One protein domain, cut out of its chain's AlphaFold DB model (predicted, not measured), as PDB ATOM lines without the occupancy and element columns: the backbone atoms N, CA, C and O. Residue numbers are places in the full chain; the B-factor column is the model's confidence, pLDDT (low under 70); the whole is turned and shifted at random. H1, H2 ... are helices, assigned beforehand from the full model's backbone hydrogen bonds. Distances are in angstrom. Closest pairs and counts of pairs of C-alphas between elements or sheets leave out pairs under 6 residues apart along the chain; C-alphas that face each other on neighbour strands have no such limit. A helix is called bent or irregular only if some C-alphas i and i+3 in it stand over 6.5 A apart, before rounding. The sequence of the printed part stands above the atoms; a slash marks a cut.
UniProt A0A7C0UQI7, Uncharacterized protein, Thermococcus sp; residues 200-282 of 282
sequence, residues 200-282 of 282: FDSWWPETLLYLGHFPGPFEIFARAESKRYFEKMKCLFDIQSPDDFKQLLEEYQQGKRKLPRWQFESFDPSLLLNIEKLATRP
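Overview. This is residues 200 to 282 of the 282 residues of an uncharacterized protein of Thermococcus sp (UniProt A0A7C0UQI7). A short helix, H5, lies near the middle of an elongated body of loops and small helices, with the longest helix, H4, along one side of it and H1 and H2 spaced out on the other. H3 joins H2 at one end of the length, and a loop with a short antiparallel pairing, residues 261 to 262 with 265 to 266, makes the other end. The printed part has 83 residues with five named helices, H1 to H5 in chain order, and no named strand; the class is all helix, though under half of the residues, 36, are in named elements. It is compact, with a radius of gyration of the C-alphas of 13.4 A and spans of 41 by 26 by 20 A.

Arrangement. H1, residues 206 to 211, touches no helix. H2, residues 219 to 223, only just touches H3, residues 227 to 236, with 3 pairs of C-alphas within 8 A; the closest are Arg 223 and Tyr 229, 6.7 A. H4, residues 243 to 253, is close to but not clearly touching H5, residues 269 to 272; their closest C-alphas, Leu 249 and Ser 270, are 6.9 A apart. H5 is likewise close to but not clearly touching H2, at 7.4 A between the closest C-alphas, Phe 221 and Leu 272. H2 and H4 are apart. Every O i to N i+4 pair is within hydrogen-bond range in H2 and H4, against 3 of 6 in H3 and 0 of 2 in H1, where 2 of 3 O i to N i+3 pairs are; H5 is too short for an i+4 pair.

Along the chain. H1 begins at C-alpha 206 (-1.625, -46.177, -10.338) and is 10.4 A long. H2 is 6.1 A long. H3, 15.1 A, is only just irregular: C-alphas 232 and 235 are 6.8 A apart. H4 is 15.0 A long. H5, 4.9 A, ends at C-alpha 272 (12.196, -39.195, -10.484).

Size, cuts and confidence. The C-alphas farthest apart, Gln 263 and Pro 282, are 40.7 A apart. The printed part has no cut, and the link from H4 to H5, residues 254 to 268, is long. Mean pLDDT of the printed part is 93.2; residues 200, 213 and 215 are under 70.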
ATOM      1  N   PHE A 200      -6.394 -37.442 -24.595       62.75
ATOM      2  CA  PHE A 200      -6.954 -38.776 -24.368       62.75
ATOM      3  C   PHE A 200      -5.913 -39.904 -24.480       62.75
ATOM      4  O   PHE A 200      -6.207 -41.028 -24.084       62.75
ATOM      5  N   ASP A 201      -4.693 -39.601 -24.938       77.06
ATOM      6  CA  ASP A 201      -3.576 -40.547 -25.031       77.06
ATOM      7  C   ASP A 201      -2.681 -40.418 -23.791       77.06
ATOM      8  O   ASP A 201      -1.584 -39.856 -23.858       77.06
ATOM      9  N   SER A 202      -3.163 -40.895 -22.639       86.44
ATOM     10  CA  SER A 202      -2.392 -40.872 -21.388       86.44
ATOM     11  C   SER A 202      -2.433 -42.207 -20.646       86.44
ATOM     12  O   SER A 202      -3.404 -42.962 -20.705       86.44
ATOM     13  N   TRP A 203      -1.347 -42.495 -19.932       95.69
ATOM     14  CA  TRP A 203      -1.245 -43.611 -18.999       95.69
ATOM     15  C   TRP A 203      -1.346 -43.061 -17.578       95.69
ATOM     16  O   TRP A 203      -0.565 -42.193 -17.212       95.69
ATOM     17  N   TRP A 204      -2.279 -43.534 -16.754       96.00
ATOM     18  CA  TRP A 204      -2.343 -43.096 -15.356       96.00
ATOM     19  C   TRP A 204      -1.524 -44.038 -14.463       96.00
ATOM     20  O   TRP A 204      -1.896 -45.211 -14.351       96.00
ATOM     21  N   PRO A 205      -0.460 -43.549 -13.800       97.19
ATOM     22  CA  PRO A 205       0.460 -44.401 -13.061       97.19
ATOM     23  C   PRO A 205      -0.065 -44.729 -11.655       97.19
ATOM     24  O   PRO A 205       0.276 -44.068 -10.673       97.19
ATOM     25  N   GLU A 206      -0.926 -45.745 -11.562       97.38
ATOM     26  CA  GLU A 206      -1.625 -46.177 -10.338       97.38
ATOM     27  C   GLU A 206      -0.713 -46.335  -9.118       97.38
ATOM     28  O   GLU A 206      -1.056 -45.925  -8.010       97.38
ATOM     29  N   THR A 207       0.453 -46.943  -9.309       97.12
ATOM     30  CA  THR A 207       1.365 -47.318  -8.224       97.12
ATOM     31  C   THR A 207       2.095 -46.122  -7.617       97.12
ATOM     32  O   THR A 207       2.541 -46.202  -6.471       97.12
ATOM     33  N   LEU A 208       2.182 -44.996  -8.334       96.31
ATOM     34  CA  LEU A 208       2.879 -43.799  -7.855       96.31
ATOM     35  C   LEU A 208       2.132 -43.070  -6.737       96.31
ATOM     36  O   LEU A 208       2.752 -42.278  -6.033       96.31
ATOM     37  N   LEU A 209       0.868 -43.425  -6.473       95.25
ATOM     38  CA  LEU A 209       0.180 -43.073  -5.225       95.25
ATOM     39  C   LEU A 209       1.020 -43.440  -3.987       95.25
ATOM     40  O   LEU A 209       0.979 -42.772  -2.961       95.25
ATOM     41  N   TYR A 210       1.806 -44.510  -4.080       93.88
ATOM     42  CA  TYR A 210       2.628 -45.017  -2.990       93.88
ATOM     43  C   TYR A 210       4.076 -44.529  -3.012       93.88
ATOM     44  O   TYR A 210       4.904 -45.077  -2.283       93.88
ATOM     45  N   LEU A 211       4.381 -43.482  -3.789       90.75
ATOM     46  CA  LEU A 211       5.648 -42.759  -3.664       90.75
ATOM     47  C   LEU A 211       5.877 -42.302  -2.223       90.75
ATOM     48  O   LEU A 211       6.961 -42.511  -1.685       90.75
ATOM     49  N   GLY A 212       4.861 -41.733  -1.567       80.81
ATOM     50  CA  GLY A 212       5.010 -41.197  -0.214       80.81
ATOM     51  C   GLY A 212       6.194 -40.225  -0.134       80.81
ATOM     52  O   GLY A 212       6.263 -39.262  -0.890       80.81
ATOM     53  N   HIS A 213       7.158 -40.512   0.745       66.94
ATOM     54  CA  HIS A 213       8.405 -39.745   0.891       66.94
ATOM     55  C   HIS A 213       9.582 -40.312   0.078       66.94
ATOM     56  O   HIS A 213      10.726 -40.192   0.518       66.94
ATOM     57  N   PHE A 214       9.335 -40.978  -1.055       71.38
ATOM     58  CA  PHE A 214      10.404 -41.519  -1.900       71.38
ATOM     59  C   PHE A 214      11.432 -40.417  -2.227       71.38
ATOM     60  O   PHE A 214      11.086 -39.448  -2.903       71.38
ATOM     61  N   PRO A 215      12.682 -40.509  -1.731       65.81
ATOM     62  CA  PRO A 215      13.545 -39.332  -1.635       65.81
ATOM     63  C   PRO A 215      14.382 -39.064  -2.892       65.81
ATOM     64  O   PRO A 215      15.226 -38.170  -2.872       65.81
ATOM     65  N   GLY A 216      14.228 -39.839  -3.970       88.62
ATOM     66  CA  GLY A 216      15.159 -39.758  -5.092       88.62
ATOM     67  C   GLY A 216      14.664 -40.361  -6.402       88.62
ATOM     68  O   GLY A 216      13.501 -40.734  -6.516       88.62
ATOM     69  N   PRO A 217      15.544 -40.443  -7.408       96.25
ATOM     70  CA  PRO A 217      15.210 -41.001  -8.709       96.25
ATOM     71  C   PRO A 217      14.956 -42.506  -8.665       96.25
ATOM     72  O   PRO A 217      15.504 -43.220  -7.818       96.25
ATOM     73  N   PHE A 218      14.180 -43.014  -9.627       97.56
ATOM     74  CA  PHE A 218      14.127 -44.461  -9.829       97.56
ATOM     75  C   PHE A 218      15.478 -44.989 -10.326       97.56
ATOM     76  O   PHE A 218      16.261 -44.284 -10.963       97.56
ATOM     77  N   GLU A 219      15.748 -46.259 -10.028       97.06
ATOM     78  CA  GLU A 219      17.060 -46.883 -10.185       97.06
ATOM     79  C   GLU A 219      17.633 -46.744 -11.600       97.06
ATOM     80  O   GLU A 219      18.808 -46.406 -11.746       97.06
ATOM     81  N   ILE A 220      16.823 -46.951 -12.645       98.00
ATOM     82  CA  ILE A 220      17.317 -46.839 -14.027       98.00
ATOM     83  C   ILE A 220      17.763 -45.414 -14.369       98.00
ATOM     84  O   ILE A 220      18.766 -45.245 -15.055       98.00
ATOM     85  N   PHE A 221      17.094 -44.390 -13.837       98.06
ATOM     86  CA  PHE A 221      17.455 -42.993 -14.081       98.06
ATOM     87  C   PHE A 221      18.635 -42.547 -13.214       98.06
ATOM     88  O   PHE A 221      19.487 -41.784 -13.662       98.06
ATOM     89  N   ALA A 222      18.745 -43.087 -11.997       97.75
ATOM     90  CA  ALA A 222      19.937 -42.931 -11.170       97.75
ATOM     91  C   ALA A 222      21.181 -43.519 -11.864       97.75
ATOM     92  O   ALA A 222      22.242 -42.904 -11.888       97.75
ATOM     93  N   ARG A 223      21.056 -44.702 -12.480       98.00
ATOM     94  CA  ARG A 223      22.139 -45.339 -13.253       98.00
ATOM     95  C   ARG A 223      22.450 -44.595 -14.553       98.00
ATOM     96  O   ARG A 223      23.607 -44.557 -14.974       98.00
ATOM     97  N   ALA A 224      21.444 -43.963 -15.153       97.94
ATOM     98  CA  ALA A 224      21.578 -43.170 -16.369       97.94
ATOM     99  C   ALA A 224      22.351 -41.852 -16.186       97.94
ATOM    100  O   ALA A 224      22.460 -41.090 -17.141       97.94
ATOM    101  N   GLU A 225      22.965 -41.599 -15.020       97.94
ATOM    102  CA  GLU A 225      24.041 -40.607 -14.910       97.94
ATOM    103  C   GLU A 225      25.192 -40.893 -15.883       97.94
ATOM    104  O   GLU A 225      25.793 -39.962 -16.416       97.94
ATOM    105  N   SER A 226      25.481 -42.176 -16.143       98.19
ATOM    106  CA  SER A 226      26.445 -42.587 -17.167       98.19
ATOM    107  C   SER A 226      25.840 -42.474 -18.563       98.19
ATOM    108  O   SER A 226      24.804 -43.082 -18.852       98.19
ATOM    109  N   LYS A 227      26.547 -41.789 -19.467       97.94
ATOM    110  CA  LYS A 227      26.211 -41.689 -20.895       97.94
ATOM    111  C   LYS A 227      26.024 -43.064 -21.519       97.94
ATOM    112  O   LYS A 227      25.027 -43.302 -22.191       97.94
ATOM    113  N   ARG A 228      26.930 -44.007 -21.238       97.81
ATOM    114  CA  ARG A 228      26.826 -45.380 -21.757       97.81
ATOM    115  C   ARG A 228      25.545 -46.085 -21.308       97.81
ATOM    116  O   ARG A 228      24.996 -46.880 -22.067       97.81
ATOM    117  N   TYR A 229      25.098 -45.854 -20.076       98.25
ATOM    118  CA  TYR A 229      23.856 -46.443 -19.584       98.25
ATOM    119  C   TYR A 229      22.636 -45.758 -20.206       98.25
ATOM    120  O   TYR A 229      21.731 -46.443 -20.681       98.25
ATOM    121  N   PHE A 230      22.640 -44.423 -20.264       98.25
ATOM    122  CA  PHE A 230      21.585 -43.643 -20.910       98.25
ATOM    123  C   PHE A 230      21.361 -44.082 -22.362       98.25
ATOM    124  O   PHE A 230      20.224 -44.339 -22.748       98.25
ATOM    125  N   GLU A 231      22.436 -44.281 -23.129       98.00
ATOM    126  CA  GLU A 231      22.364 -44.754 -24.518       98.00
ATOM    127  C   GLU A 231      21.639 -46.099 -24.670       98.00
ATOM    128  O   GLU A 231      20.947 -46.318 -25.659       98.00
ATOM    129  N   LYS A 232      21.734 -46.993 -23.677       97.25
ATOM    130  CA  LYS A 232      20.975 -48.254 -23.677       97.25
ATOM    131  C   LYS A 232      19.512 -48.058 -23.290       97.25
ATOM    132  O   LYS A 232      18.650 -48.775 -23.781       97.25
ATOM    133  N   MET A 233      19.246 -47.152 -22.351       97.50
ATOM    134  CA  MET A 233      17.927 -46.953 -21.748       97.50
ATOM    135  C   MET A 233      17.007 -46.091 -22.619       97.50
ATOM    136  O   MET A 233      15.795 -46.297 -22.601       97.50
ATOM    137  N   LYS A 234      17.553 -45.135 -23.383       97.44
ATOM    138  CA  LYS A 234      16.776 -44.115 -24.106       97.44
ATOM    139  C   LYS A 234      15.740 -44.683 -25.081       97.44
ATOM    140  O   LYS A 234      14.692 -44.072 -25.281       97.44
ATOM    141  N   CYS A 235      15.966 -45.892 -25.607       97.06
ATOM    142  CA  CYS A 235      15.004 -46.571 -26.476       97.06
ATOM    143  C   CYS A 235      13.659 -46.852 -25.784       97.06
ATOM    144  O   CYS A 235      12.634 -46.898 -26.465       97.06
ATOM    145  N   LEU A 236      13.618 -46.965 -24.448       97.50
ATOM    146  CA  LEU A 236      12.365 -47.079 -23.691       97.50
ATOM    147  C   LEU A 236      11.424 -45.906 -23.943       97.50
ATOM    148  O   LEU A 236      10.214 -46.094 -23.888       97.50
ATOM    149  N   PHE A 237      11.963 -44.723 -24.234       97.25
ATOM    150  CA  PHE A 237      11.229 -43.460 -24.283       97.25
ATOM    151  C   PHE A 237      11.060 -42.899 -25.698       97.25
ATOM    152  O   PHE A 237      10.277 -41.976 -25.873       97.25
ATOM    153  N   ASP A 238      11.734 -43.499 -26.686       94.81
ATOM    154  CA  ASP A 238      11.824 -42.998 -28.069       94.81
ATOM    155  C   ASP A 238      12.462 -41.609 -28.159       94.81
ATOM    156  O   ASP A 238      12.019 -40.730 -28.889       94.81
ATOM    157  N   ILE A 239      13.513 -41.409 -27.362       96.50
ATOM    158  CA  ILE A 239      14.244 -40.145 -27.287       96.50
ATOM    159  C   ILE A 239      15.670 -40.316 -27.787       96.50
ATOM    160  O   ILE A 239      16.250 -41.408 -27.731       96.50
ATOM    161  N   GLN A 240      16.262 -39.213 -28.231       95.31
ATOM    162  CA  GLN A 240      17.646 -39.192 -28.693       95.31
ATOM    163  C   GLN A 240      18.589 -38.660 -27.620       95.31
ATOM    164  O   GLN A 240      19.738 -39.110 -27.552       95.31
ATOM    165  N   SER A 241      18.108 -37.749 -26.769       96.12
ATOM    166  CA  SER A 241      18.916 -37.050 -25.773       96.12
ATOM    167  C   SER A 241      18.129 -36.735 -24.490       96.12
ATOM    168  O   SER A 241      16.901 -36.801 -24.480       96.12
ATOM    169  N   PRO A 242      18.803 -36.363 -23.384       96.19
ATOM    170  CA  PRO A 242      18.116 -35.901 -22.176       96.19
ATOM    171  C   PRO A 242      17.263 -34.638 -22.376       96.19
ATOM    172  O   PRO A 242      16.370 -34.384 -21.571       96.19
ATOM    173  N   ASP A 243      17.521 -33.843 -23.420       96.31
ATOM    174  CA  ASP A 243      16.779 -32.603 -23.678       96.31
ATOM    175  C   ASP A 243      15.317 -32.873 -24.068       96.31
ATOM    176  O   ASP A 243      14.443 -32.077 -23.729       96.31
ATOM    177  N   ASP A 244      15.027 -34.042 -24.647       96.31
ATOM    178  CA  ASP A 244      13.660 -34.482 -24.951       96.31
ATOM    179  C   ASP A 244      12.805 -34.580 -23.667       96.31
ATOM    180  O   ASP A 244      11.633 -34.197 -23.643       96.31
ATOM    181  N   PHE A 245      13.403 -35.011 -22.545       97.00
ATOM    182  CA  PHE A 245      12.729 -34.975 -21.244       97.00
ATOM    183  C   PHE A 245      12.555 -33.550 -20.723       97.00
ATOM    184  O   PHE A 245      11.511 -33.243 -20.153       97.00
ATOM    185  N   LYS A 246      13.553 -32.673 -20.894       95.44
ATOM    186  CA  LYS A 246      13.466 -31.285 -20.414       95.44
ATOM    187  C   LYS A 246      12.312 -30.546 -21.078       95.44
ATOM    188  O   LYS A 246      11.556 -29.884 -20.377       95.44
ATOM    189  N   GLN A 247      12.119 -30.742 -22.383       94.19
ATOM    190  CA  GLN A 247      10.984 -30.173 -23.107       94.19
ATOM    191  C   GLN A 247       9.646 -30.615 -22.492       94.19
ATOM    192  O   GLN A 247       8.779 -29.780 -22.231       94.19
ATOM    193  N   LEU A 248       9.488 -31.909 -22.189       94.88
ATOM    194  CA  LEU A 248       8.287 -32.412 -21.515       94.88
ATOM    195  C   LEU A 248       8.099 -31.779 -20.122       94.88
ATOM    196  O   LEU A 248       6.989 -31.398 -19.750       94.88
ATOM    197  N   LEU A 249       9.177 -31.649 -19.346       95.56
ATOM    198  CA  LEU A 249       9.137 -31.052 -18.007       95.56
ATOM    199  C   LEU A 249       8.766 -29.563 -18.045       95.56
ATOM    200  O   LEU A 249       7.975 -29.109 -17.214       95.56
ATOM    201  N   GLU A 250       9.266 -28.815 -19.026       95.62
ATOM    202  CA  GLU A 250       8.891 -27.419 -19.259       95.62
ATOM    203  C   GLU A 250       7.396 -27.275 -19.567       95.62
ATOM    204  O   GLU A 250       6.750 -26.344 -19.082       95.62
ATOM    205  N   GLU A 251       6.801 -28.212 -20.311       94.00
ATOM    206  CA  GLU A 251       5.359 -28.210 -20.583       94.00
ATOM    207  C   GLU A 251       4.518 -28.394 -19.308       94.00
ATOM    208  O   GLU A 251       3.468 -27.753 -19.176       94.00
ATOM    209  N   TYR A 252       4.980 -29.196 -18.340       94.12
ATOM    210  CA  TYR A 252       4.338 -29.280 -17.022       94.12
ATOM    211  C   TYR A 252       4.504 -27.988 -16.219       94.12
ATOM    212  O   TYR A 252       3.530 -27.502 -15.643       94.12
ATOM    213  N   GLN A 253       5.705 -27.401 -16.199       92.75
ATOM    214  CA  GLN A 253       5.972 -26.151 -15.474       92.75
ATOM    215  C   GLN A 253       5.145 -24.978 -16.017       92.75
ATOM    216  O   GLN A 253       4.639 -24.162 -15.251       92.75
ATOM    217  N   GLN A 254       4.958 -24.923 -17.336       93.94
ATOM    218  CA  GLN A 254       4.140 -23.915 -18.017       93.94
ATOM    219  C   GLN A 254       2.630 -24.198 -17.916       93.94
ATOM    220  O   GLN A 254       1.825 -23.419 -18.427       93.94
ATOM    221  N   GLY A 255       2.222 -25.313 -17.301       90.12
ATOM    222  CA  GLY A 255       0.818 -25.705 -17.164       90.12
ATOM    223  C   GLY A 255       0.144 -26.121 -18.476       90.12
ATOM    224  O   GLY A 255      -1.082 -26.229 -18.516       90.12
ATOM    225  N   LYS A 256       0.919 -26.372 -19.542       90.00
ATOM    226  CA  LYS A 256       0.416 -26.915 -20.819       90.00
ATOM    227  C   LYS A 256      -0.058 -28.357 -20.657       90.00
ATOM    228  O   LYS A 256      -0.980 -28.786 -21.346       90.00
ATOM    229  N   ARG A 257       0.548 -29.080 -19.713       90.06
ATOM    230  CA  ARG A 257       0.154 -30.423 -19.292       90.06
ATOM    231  C   ARG A 257      -0.092 -30.467 -17.793       90.06
ATOM    232  O   ARG A 257       0.427 -29.647 -17.037       90.06
ATOM    233  N   LYS A 258      -0.879 -31.448 -17.354       90.31
ATOM    234  CA  LYS A 258      -1.174 -31.674 -15.936       90.31
ATOM    235  C   LYS A 258      -0.620 -33.017 -15.502       90.31
ATOM    236  O   LYS A 258      -0.851 -34.021 -16.164       90.31
ATOM    237  N   LEU A 259       0.065 -33.018 -14.364       92.81
ATOM    238  CA  LEU A 259       0.514 -34.250 -13.733       92.81
ATOM    239  C   LEU A 259      -0.657 -34.985 -13.067       92.81
ATOM    240  O   LEU A 259      -1.578 -34.326 -12.561       92.81
ATOM    241  N   PRO A 260      -0.612 -36.330 -13.028       93.38
ATOM    242  CA  PRO A 260      -1.515 -37.126 -12.212       93.38
ATOM    243  C   PRO A 260      -1.510 -36.654 -10.760       93.38
ATOM    244  O   PRO A 260      -0.463 -36.341 -10.193       93.38
ATOM    245  N   ARG A 261      -2.697 -36.600 -10.159       92.38
ATOM    246  CA  ARG A 261      -2.889 -36.088  -8.804       92.38
ATOM    247  C   ARG A 261      -3.915 -36.921  -8.045       92.38
ATOM    248  O   ARG A 261      -5.040 -37.094  -8.508       92.38
ATOM    249  N   TRP A 262      -3.551 -37.353  -6.844       92.56
ATOM    250  CA  TRP A 262      -4.431 -38.005  -5.879       92.56
ATOM    251  C   TRP A 262      -4.739 -37.020  -4.752       92.56
ATOM    252  O   TRP A 262      -3.975 -36.862  -3.806       92.56
ATOM    253  N   GLN A 263      -5.862 -36.307  -4.871       89.12
ATOM    254  CA  GLN A 263      -6.213 -35.183  -3.992       89.12
ATOM    255  C   GLN A 263      -5.135 -34.086  -3.963       89.12
ATOM    256  O   GLN A 263      -5.041 -33.305  -4.906       89.12
ATOM    257  N   PHE A 264      -4.357 -33.983  -2.886       86.31
ATOM    258  CA  PHE A 264      -3.265 -33.017  -2.741       86.31
ATOM    259  C   PHE A 264      -1.894 -33.630  -3.061       86.31
ATOM    260  O   PHE A 264      -0.911 -32.896  -3.133       86.31
ATOM    261  N   GLU A 265      -1.830 -34.943  -3.290       85.00
ATOM    262  CA  GLU A 265      -0.599 -35.668  -3.591       85.00
ATOM    263  C   GLU A 265      -0.367 -35.765  -5.102       85.00
ATOM    264  O   GLU A 265      -1.274 -36.040  -5.887       85.00
ATOM    265  N   SER A 266       0.870 -35.523  -5.511       92.19
ATOM    266  CA  SER A 266       1.384 -35.645  -6.877       92.19
ATOM    267  C   SER A 266       2.866 -36.001  -6.767       92.19
ATOM    268  O   SER A 266       3.437 -35.955  -5.678       92.19
ATOM    269  N   PHE A 267       3.506 -36.319  -7.885       93.38
ATOM    270  CA  PHE A 267       4.944 -36.568  -7.934       93.38
ATOM    271  C   PHE A 267       5.694 -35.485  -8.709       93.38
ATOM    272  O   PHE A 267       5.096 -34.762  -9.505       93.38
ATOM    273  N   ASP A 268       7.004 -35.395  -8.473       93.44
ATOM    274  CA  ASP A 268       7.918 -34.557  -9.249       93.44
ATOM    275  C   ASP A 268       8.657 -35.424 -10.285       93.44
ATOM    276  O   ASP A 268       9.585 -36.158  -9.925       93.44
ATOM    277  N   PRO A 269       8.270 -35.373 -11.573       95.19
ATOM    278  CA  PRO A 269       8.949 -36.143 -12.609       95.19
ATOM    279  C   PRO A 269      10.421 -35.739 -12.783       95.19
ATOM    280  O   PRO A 269      11.225 -36.593 -13.140       95.19
ATOM    281  N   SER A 270      10.808 -34.494 -12.485       95.19
ATOM    282  CA  SER A 270      12.197 -34.021 -12.604       95.19
ATOM    283  C   SER A 270      13.112 -34.765 -11.631       95.19
ATOM    284  O   SER A 270      14.193 -35.232 -12.009       95.19
ATOM    285  N   LEU A 271      12.641 -34.928 -10.388       94.94
ATOM    286  CA  LEU A 271      13.321 -35.697  -9.347       94.94
ATOM    287  C   LEU A 271      13.398 -37.181  -9.722       94.94
ATOM    288  O   LEU A 271      14.468 -37.782  -9.641       94.94
ATOM    289  N   LEU A 272      12.278 -37.766 -10.163       96.62
ATOM    290  CA  LEU A 272      12.196 -39.195 -10.484       96.62
ATOM    291  C   LEU A 272      13.050 -39.587 -11.702       96.62
ATOM    292  O   LEU A 272      13.603 -40.691 -11.721       96.62
ATOM    293  N   LEU A 273      13.194 -38.679 -12.677       97.12
ATOM    294  CA  LEU A 273      14.042 -38.820 -13.867       97.12
ATOM    295  C   LEU A 273      15.528 -38.538 -13.614       97.12
ATOM    296  O   LEU A 273      16.332 -38.776 -14.509       97.12
ATOM    297  N   ASN A 274      15.921 -38.022 -12.446       96.50
ATOM    298  CA  ASN A 274      17.292 -37.554 -12.196       96.50
ATOM    299  C   ASN A 274      17.785 -36.537 -13.250       96.50
ATOM    300  O   ASN A 274      18.929 -36.620 -13.707       96.50
ATOM    301  N   ILE A 275      16.920 -35.605 -13.677       96.19
ATOM    302  CA  ILE A 275      17.137 -34.815 -14.904       96.19
ATOM    303  C   ILE A 275      18.461 -34.043 -14.935       96.19
ATOM    304  O   ILE A 275      19.143 -34.032 -15.957       96.19
ATOM    305  N   GLU A 276      18.871 -33.485 -13.799       95.25
ATOM    306  CA  GLU A 276      20.108 -32.707 -13.651       95.25
ATOM    307  C   GLU A 276      21.378 -33.535 -13.873       95.25
ATOM    308  O   GLU A 276      22.433 -32.996 -14.207       95.25
ATOM    309  N   LYS A 277      21.306 -34.851 -13.657       97.00
ATOM    310  CA  LYS A 277      22.477 -35.731 -13.712       97.00
ATOM    311  C   LYS A 277      22.439 -36.718 -14.871       97.00
ATOM    312  O   LYS A 277      23.467 -37.347 -15.132       97.00
ATOM    313  N   LEU A 278      21.316 -36.836 -15.581       96.12
ATOM    314  CA  LEU A 278      21.157 -37.698 -16.752       96.12
ATOM    315  C   LEU A 278      22.275 -37.462 -17.784       96.12
ATOM    316  O   LEU A 278      22.482 -36.348 -18.255       96.12
ATOM    317  N   ALA A 279      22.997 -38.528 -18.133       96.94
ATOM    318  CA  ALA A 279      24.086 -38.547 -19.112       96.94
ATOM    319  C   ALA A 279      25.204 -37.503 -18.875       96.94
ATOM    320  O   ALA A 279      25.869 -37.061 -19.816       96.94
ATOM    321  N   THR A 280      25.445 -37.104 -17.623       96.69
ATOM    322  CA  THR A 280      26.494 -36.126 -17.275       96.69
ATOM    323  C   THR A 280      27.866 -36.763 -17.072       96.69
ATOM    324  O   THR A 280      28.891 -36.113 -17.287       96.69
ATOM    325  N   ARG A 281      27.907 -38.047 -16.701       95.31
ATOM    326  CA  ARG A 281      29.136 -38.814 -16.473       95.31
ATOM    327  C   ARG A 281      29.462 -39.689 -17.690       95.31
ATOM    328  O   ARG A 281      28.534 -40.106 -18.380       95.31
ATOM    329  N   PRO A 282      30.747 -39.960 -17.978       86.94
ATOM    330  CA  PRO A 282      31.144 -40.857 -19.067       86.94
ATOM    331  C   PRO A 282      30.458 -42.238 -19.047       86.94
ATOM    332  O   PRO A 282      30.112 -42.757 -17.958       86.94
TER     333      PRO A 282